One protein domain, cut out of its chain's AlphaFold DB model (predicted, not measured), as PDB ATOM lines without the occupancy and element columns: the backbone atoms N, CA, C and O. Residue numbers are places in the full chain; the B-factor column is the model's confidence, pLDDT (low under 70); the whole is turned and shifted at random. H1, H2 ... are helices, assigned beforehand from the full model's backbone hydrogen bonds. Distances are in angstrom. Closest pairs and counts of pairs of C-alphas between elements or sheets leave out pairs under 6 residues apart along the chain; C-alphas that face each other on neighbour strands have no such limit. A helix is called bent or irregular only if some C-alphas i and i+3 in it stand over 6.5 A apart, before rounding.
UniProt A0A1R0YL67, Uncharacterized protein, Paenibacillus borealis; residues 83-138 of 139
ATOM      1  N   ALA A  83     121.297 146.824  78.088       95.19
ATOM      2  CA  ALA A  83     122.243 146.502  79.151       95.19
ATOM      3  C   ALA A  83     121.624 145.684  80.301       95.19
ATOM      4  O   ALA A  83     122.277 144.784  80.832       95.19
ATOM      5  N   ASP A  84     120.375 145.978  80.677       93.00
ATOM      6  CA  ASP A  84     119.691 145.311  81.791       93.00
ATOM      7  C   ASP A  84     119.394 143.853  81.426       93.00
ATOM      8  O   ASP A  84     119.767 142.923  82.150       93.00
ATOM      9  N   ALA A  85     118.802 143.657  80.243       92.69
ATOM     10  CA  ALA A  85     118.487 142.333  79.727       92.69
ATOM     11  C   ALA A  85     119.748 141.514  79.433       92.69
ATOM     12  O   ALA A  85     119.766 140.315  79.708       92.69
ATOM     13  N   TYR A  86     120.817 142.125  78.903       95.19
ATOM     14  CA  TYR A  86     122.063 141.405  78.637       95.19
ATOM     15  C   TYR A  86     122.663 140.818  79.917       95.19
ATOM     16  O   TYR A  86     122.948 139.622  79.960       95.19
ATOM     17  N   VAL A  87     122.810 141.624  80.975       93.88
ATOM     18  CA  VAL A  87     123.390 141.153  82.244       93.88
ATOM     19  C   VAL A  87     122.512 140.075  82.883       93.88
ATOM     20  O   VAL A  87     123.037 139.071  83.365       93.88
ATOM     21  N   GLN A  88     121.186 140.231  82.834       90.25
ATOM     22  CA  GLN A  88     120.261 139.208  83.320       90.25
ATOM     23  C   GLN A  88     120.389 137.892  82.533       90.25
ATOM     24  O   GLN A  88     120.504 136.823  83.133       90.25
ATOM     25  N   ASN A  89     120.423 137.953  81.201       91.06
ATOM     26  CA  ASN A  89     120.562 136.769  80.351       91.06
ATOM     27  C   ASN A  89     121.928 136.094  80.520       91.06
ATOM     28  O   ASN A  89     121.997 134.867  80.567       91.06
ATOM     29  N   LEU A  90     123.006 136.869  80.661       92.31
ATOM     30  CA  LEU A  90     124.344 136.337  80.910       92.31
ATOM     31  C   LEU A  90     124.402 135.573  82.237       92.31
ATOM     32  O   LEU A  90     124.959 134.476  82.283       92.31
ATOM     33  N   ALA A  91     123.788 136.114  83.294       88.25
ATOM     34  CA  ALA A  91     123.680 135.432  84.580       88.25
ATOM     35  C   ALA A  91     122.928 134.096  84.445       88.25
ATOM     36  O   ALA A  91     123.426 133.070  84.906       88.25
ATOM     37  N   ILE A  92     121.792 134.086  83.735       86.50
ATOM     38  CA  ILE A  92     121.004 132.870  83.478       86.50
ATOM     39  C   ILE A  92     121.812 131.829  82.692       86.50
ATOM     40  O   ILE A  92     121.773 130.643  83.009       86.50
ATOM     41  N   VAL A  93     122.558 132.242  81.666       88.38
ATOM     42  CA  VAL A  93     123.384 131.320  80.871       88.38
ATOM     43  C   VAL A  93     124.545 130.761  81.697       88.38
ATOM     44  O   VAL A  93     124.870 129.582  81.572       88.38
ATOM     45  N   LYS A  94     125.170 131.583  82.548       88.44
ATOM     46  CA  LYS A  94     126.351 131.192  83.327       88.44
ATOM     47  C   LYS A  94     126.019 130.313  84.531       88.44
ATOM     48  O   LYS A  94     126.794 129.406  84.837       88.44
ATOM     49  N   TRP A  95     124.924 130.612  85.224       84.19
ATOM     50  CA  TRP A  95     124.576 129.994  86.507       84.19
ATOM     51  C   TRP A  95     123.261 129.206  86.483       84.19
ATOM     52  O   TRP A  95     122.960 128.523  87.456       84.19
ATOM     53  N   GLY A  96     122.519 129.233  85.374       78.75
ATOM     54  CA  GLY A  96     121.178 128.658  85.279       78.75
ATOM     55  C   GLY A  96     120.090 129.659  85.672       78.75
ATOM     56  O   GLY A  96     120.373 130.759  86.149       78.75
ATOM     57  N   GLN A  97     118.825 129.289  85.448       68.88
ATOM     58  CA  GLN A  97     117.731 130.048  86.048       68.88
ATOM     59  C   GLN A  97     117.764 129.837  87.566       68.88
ATOM     60  O   GLN A  97     117.965 128.703  88.001       68.88
ATOM     61  N   PRO A  98     117.590 130.897  88.366       59.50
ATOM     62  CA  PRO A  98     117.345 130.719  89.789       59.50
ATOM     63  C   PRO A  98     116.081 129.870  89.974       59.50
ATOM     64  O   PRO A  98     115.106 130.074  89.247       59.50
ATOM     65  N   ASP A  99     116.122 128.913  90.906       57.94
ATOM     66  CA  ASP A  99     114.954 128.106  91.268       57.94
ATOM     67  C   ASP A  99     113.765 129.024  91.572       57.94
ATOM     68  O   ASP A  99     113.912 130.050  92.241       57.94
ATOM     69  N   GLU A 100     112.582 128.650  91.083       55.97
ATOM     70  CA  GLU A 100     111.341 129.427  91.235       55.97
ATOM     71  C   GLU A 100     110.973 129.666  92.714       55.97
ATOM     72  O   GLU A 100     110.294 130.639  93.035       55.97
ATOM     73  N   ASP A 101     111.493 128.825  93.615       54.50
ATOM     74  CA  ASP A 101     111.307 128.888  95.070       54.50
ATOM     75  C   ASP A 101     112.291 129.834  95.785       54.50
ATOM     76  O   ASP A 101     112.234 130.010  97.005       54.50
ATOM     77  N   VAL A 102     113.211 130.456  95.046       51.91
ATOM     78  CA  VAL A 102     114.169 131.421  95.579       51.91
ATOM     79  C   VAL A 102     113.635 132.826  95.286       51.91
ATOM     80  O   VAL A 102     113.896 133.410  94.234       51.91
ATOM     81  N   GLU A 103     112.939 133.421  96.264       49.91
ATOM     82  CA  GLU A 103     112.574 134.860  96.305       49.91
ATOM     83  C   GLU A 103     113.787 135.808  96.109       49.91
ATOM     84  O   GLU A 103     113.640 137.018  95.941       49.91
ATOM     85  N   ASP A 104     114.999 135.254  96.066       49.47
ATOM     86  CA  ASP A 104     116.291 135.916  95.909       49.47
ATOM     87  C   ASP A 104     116.697 136.166  94.436       49.47
ATOM     88  O   ASP A 104     117.824 136.556  94.136       49.47
ATOM     89  N   THR A 105     115.783 136.047  93.464       50.19
ATOM     90  CA  THR A 105     116.022 136.621  92.114       50.19
ATOM     91  C   THR A 105     116.187 138.152  92.142       50.19
ATOM     92  O   THR A 105     116.652 138.763  91.176       50.19
ATOM     93  N   ALA A 106     115.884 138.767  93.289       52.84
ATOM     94  CA  ALA A 106     116.142 140.158  93.630       52.84
ATOM     95  C   ALA A 106     117.622 140.501  93.921       52.84
ATOM     96  O   ALA A 106     117.920 141.686  94.091       52.84
ATOM     97  N   VAL A 107     118.559 139.536  93.952       58.75
ATOM     98  CA  VAL A 107     119.970 139.795  94.336       58.75
ATOM     99  C   VAL A 107     120.645 140.846  93.440       58.75
ATOM    100  O   VAL A 107     121.514 141.586  93.897       58.75
ATOM    101  N   TRP A 108     120.214 140.987  92.184       69.31
ATOM    102  CA  TRP A 108     120.777 141.954  91.239       69.31
ATOM    103  C   TRP A 108     119.674 142.903  90.808       69.31
ATOM    104  O   TRP A 108     119.016 142.674  89.796       69.31
ATOM    105  N   ASN A 109     119.434 143.964  91.579       82.62
ATOM    106  CA  ASN A 109     118.477 144.984  91.160       82.62
ATOM    107  C   ASN A 109     118.915 145.642  89.833       82.62
ATOM    108  O   ASN A 109     120.078 145.578  89.425       82.62
ATOM    109  N   LYS A 110     117.966 146.301  89.161       84.56
ATOM    110  CA  LYS A 110     118.192 146.944  87.860       84.56
ATOM    111  C   LYS A 110     119.396 147.900  87.863       84.56
ATOM    112  O   LYS A 110     120.193 147.891  86.931       84.56
ATOM    113  N   THR A 111     119.560 148.690  88.924       87.06
ATOM    114  CA  THR A 111     120.691 149.620  89.072       87.06
ATOM    115  C   THR A 111     122.028 148.883  89.081       87.06
ATOM    116  O   THR A 111     122.943 149.274  88.366       87.06
ATOM    117  N   MET A 112     122.129 147.786  89.836       89.50
ATOM    118  CA  MET A 112     123.337 146.965  89.893       89.50
ATOM    119  C   MET A 112     123.680 146.400  88.513       89.50
ATOM    120  O   MET A 112     124.830 146.494  88.088       89.50
ATOM    121  N   ARG A 113     122.684 145.880  87.781       91.81
ATOM    122  CA  ARG A 113     122.883 145.325  86.430       91.81
ATOM    123  C   ARG A 113     123.409 146.363  85.440       91.81
ATOM    124  O   ARG A 113     124.313 146.039  84.676       91.81
ATOM    125  N   TYR A 114     122.960 147.617  85.513       92.94
ATOM    126  CA  TYR A 114     123.564 148.693  84.717       92.94
ATOM    127  C   TYR A 114     125.028 148.950  85.081       92.94
ATOM    128  O   TYR A 114     125.864 148.998  84.182       92.94
ATOM    129  N   SER A 115     125.369 149.039  86.370       94.62
ATOM    130  CA  SER A 115     126.767 149.225  86.790       94.62
ATOM    131  C   SER A 115     127.673 148.082  86.320       94.62
ATOM    132  O   SER A 115     128.817 148.302  85.939       94.62
ATOM    133  N   ILE A 116     127.165 146.850  86.290       95.19
ATOM    134  CA  ILE A 116     127.909 145.706  85.749       95.19
ATOM    135  C   ILE A 116     128.093 145.828  84.242       95.19
ATOM    136  O   ILE A 116     129.185 145.556  83.750       95.19
ATOM    137  N   ALA A 117     127.066 146.250  83.506       96.06
ATOM    138  CA  ALA A 117     127.178 146.469  82.069       96.06
ATOM    139  C   ALA A 117     128.239 147.536  81.727       96.06
ATOM    140  O   ALA A 117     129.001 147.361  80.774       96.06
ATOM    141  N   GLU A 118     128.354 148.595  82.536       96.12
ATOM    142  CA  GLU A 118     129.429 149.592  82.412       96.12
ATOM    143  C   GLU A 118     130.815 148.967  82.643       96.12
ATOM    144  O   GLU A 118     131.736 149.186  81.858       96.12
ATOM    145  N   LEU A 119     130.971 148.114  83.663       96.88
ATOM    146  CA  LEU A 119     132.232 147.401  83.909       96.88
ATOM    147  C   LEU A 119     132.583 146.419  82.778       96.88
ATOM    148  O   LEU A 119     133.746 146.313  82.386       96.88
ATOM    149  N   LEU A 120     131.588 145.721  82.225       96.75
ATOM    150  CA  LEU A 120     131.753 144.787  81.106       96.75
ATOM    151  C   LEU A 120     132.182 145.489  79.807       96.75
ATOM    152  O   LEU A 120     132.808 144.864  78.949       96.75
ATOM    153  N   THR A 121     131.890 146.783  79.676       95.06
ATOM    154  CA  THR A 121     132.261 147.620  78.522       95.06
ATOM    155  C   THR A 121     133.432 148.565  78.806       95.06
ATOM    156  O   THR A 121     133.762 149.406  77.968       95.06
ATOM    157  N   ALA A 122     134.118 148.396  79.943       96.69
ATOM    158  CA  ALA A 122     135.300 149.179  80.289       96.69
ATOM    159  C   ALA A 122     136.372 149.128  79.185       96.69
ATOM    160  O   ALA A 122     136.635 148.087  78.565       96.69
ATOM    161  N   ARG A 123     137.039 150.265  78.964       94.69
ATOM    162  CA  ARG A 123     138.034 150.429  77.899       94.69
ATOM    163  C   ARG A 123     139.237 149.514  78.143       94.69
ATOM    164  O   ARG A 123     139.602 149.271  79.297       94.69
ATOM    165  N   PRO A 124     139.954 149.078  77.086       95.50
ATOM    166  CA  PRO A 124     141.150 148.247  77.234       95.50
ATOM    167  C   PRO A 124     142.166 148.799  78.245       95.50
ATOM    168  O   PRO A 124     142.724 148.040  79.034       95.50
ATOM    169  N   ARG A 125     142.352 150.126  78.273       97.62
ATOM    170  CA  ARG A 125     143.228 150.803  79.236       97.62
ATOM    171  C   ARG A 125     142.752 150.656  80.686       97.62
ATOM    172  O   ARG A 125     143.566 150.323  81.537       97.62
ATOM    173  N   GLU A 126     141.466 150.868  80.955       97.69
ATOM    174  CA  GLU A 126     140.883 150.782  82.305       97.69
ATOM    175  C   GLU A 126     140.975 149.357  82.852       97.69
ATOM    176  O   GLU A 126     141.371 149.148  83.998       97.69
ATOM    177  N   ARG A 127     140.703 148.356  82.004       96.25
ATOM    178  CA  ARG A 127     140.872 146.942  82.369       96.25
ATOM    179  C   ARG A 127     142.330 146.611  82.700       96.25
ATOM    180  O   ARG A 127     142.584 145.913  83.679       96.25
ATOM    181  N   ALA A 128     143.285 147.134  81.926       97.25
ATOM    182  CA  ALA A 128     144.712 146.938  82.184       97.25
ATOM    183  C   ALA A 128     145.171 147.594  83.500       97.25
ATOM    184  O   ALA A 128     145.936 146.993  84.251       97.25
ATOM    185  N   GLU A 129     144.686 148.800  83.805       97.75
ATOM    186  CA  GLU A 129     144.984 149.498  85.063       97.75
ATOM    187  C   GLU A 129     144.413 148.760  86.275       97.75
ATOM    188  O   GLU A 129     145.137 148.511  87.241       97.75
ATOM    189  N   ALA A 130     143.149 148.337  86.202       97.12
ATOM    190  CA  ALA A 130     142.518 147.547  87.255       97.12
ATOM    191  C   ALA A 130     143.267 146.227  87.500       97.12
ATOM    192  O   ALA A 130     143.536 145.868  88.649       97.12
ATOM    193  N   ALA A 131     143.664 145.529  86.430       96.94
ATOM    194  CA  ALA A 131     144.455 144.305  86.524       96.94
ATOM    195  C   ALA A 131     145.814 144.550  87.199       96.94
ATOM    196  O   ALA A 131     146.193 143.803  88.101       96.94
ATOM    197  N   TYR A 132     146.526 145.614  86.812       97.06
ATOM    198  CA  TYR A 132     147.808 145.982  87.414       97.06
ATOM    199  C   TYR A 132     147.685 146.240  88.920       97.06
ATOM    200  O   TYR A 132     148.411 145.631  89.704       97.06
ATOM    201  N   ILE A 133     146.735 147.087  89.330       96.50
ATOM    202  CA  ILE A 133     146.489 147.413  90.744       96.50
ATOM    203  C   ILE A 133     146.158 146.144  91.541       96.50
ATOM    204  O   ILE A 133     146.682 145.937  92.635       96.50
ATOM    205  N   THR A 134     145.325 145.268  90.975       96.19
ATOM    206  CA  THR A 134     144.886 144.029  91.631       96.19
ATOM    207  C   THR A 134     146.056 143.069  91.836       96.19
ATOM    208  O   THR A 134     146.277 142.597  92.948       96.19
ATOM    209  N   MET A 135     146.855 142.824  90.793       94.69
ATOM    210  CA  MET A 135     148.009 141.921  90.865       94.69
ATOM    211  C   MET A 135     149.112 142.434  91.799       94.69
ATOM    212  O   MET A 135     149.843 141.631  92.364       94.69
ATOM    213  N   GLN A 136     149.225 143.749  92.006       91.44
ATOM    214  CA  GLN A 136     150.153 144.304  92.997       91.44
ATOM    215  C   GLN A 136     149.728 144.062  94.452       91.44
ATOM    216  O   GLN A 136     150.592 143.986  95.328       91.44
ATOM    217  N   GLY A 137     148.422 143.973  94.720       76.31
ATOM    218  CA  GLY A 137     147.874 143.734  96.059       76.31
ATOM    219  C   GLY A 137     147.856 142.260  96.478       76.31
ATOM    220  O   GLY A 137     147.779 141.969  97.670       76.31
ATOM    221  N   VAL A 138     147.951 141.337  95.518       64.31
ATOM    222  CA  VAL A 138     148.057 139.893  95.758       64.31
ATOM    223  C   VAL A 138     149.531 139.561  96.022       64.31
ATOM    224  O   VAL A 138     150.311 139.386  95.088       64.31
TER     225      VAL A 138
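What this domain is: This is residues 83 to 138 of the 139 residues of an uncharacterized protein of Paenibacillus borealis (UniProt A0A1R0YL67). Two helices, H1 and H3, meet about at right angles, H1 with its first residues only, and the longest helix, H4, sticks out as an arm at the far end of H3. At the other end of the longest axis, residues 98 to 104, of which 103 and 104 belong to the short, irregular H2, stick out from this small body; no core joins the four helices. The printed part has 56 residues with four named helices, in the order H1, H2, H3, H4, and no named strand; the class is all helix. The whole is loose, with a radius of gyration of the C-alphas of 14.5 A, and elongated, spanning 42 by 25 by 19 A.

How they stand to each other: H1, residues 83 to 95, and H3, residues 110 to 120, touch, and H1 does so with residues 83 to 88 alone. Their closest C-alphas are those of Asp 84 and Arg 113, 5.6 A apart. Their lines stand at 81 degrees, about perpendicular, and their centres are 10.9 A apart. H2, residues 103 to 107, touches no helix: it is apart from H1 and from H3. H4, residues 124 to 137, touches no helix either, and is apart from H1, H2 and H3. In H1, H3 and H4 every O i to N i+4 pair is within hydrogen-bond range; in H2 it is 0 of 1, with 1 of 2 O i to N i+3 pairs within range.

Where its parts are: H1 begins with C-alpha 83 at (122.243, 146.502, 79.151) and measures 18.2 A from first to last C-alpha, ending at Trp 95. H2 follows from Glu 103 to Val 107, 9.1 A long; it is irregular, but only just: C-alphas 103 and 106 are 6.9 A apart. H3 begins with C-alpha 110 at (118.192, 146.944, 87.860) and is 15.3 A long. H4 runs 20.5 A from Pro 124 to C-alpha 137 at (147.874, 143.734, 96.059).

The domain as a whole: The two C-alphas farthest apart are those of Asp 101 and Gln 136, 41.8 A. Residues 98 to 104 stand free, as do residues 121 to 126, of which 124 to 126 belong to H4, and residues 128 to 138, of which 128 to 137 belong to H4. Without these stretches the body has 32 residues and spans 26 by 20 by 14 A. The printed part has no cut. The links from H2 to H3 and from H3 to H4 are tight, the link from H1 to H2 is short, and no link is long. The mean pLDDT of the printed part is 84.3; the model's confidence is low, under 70, at residues 97 to 108 and at residue 138.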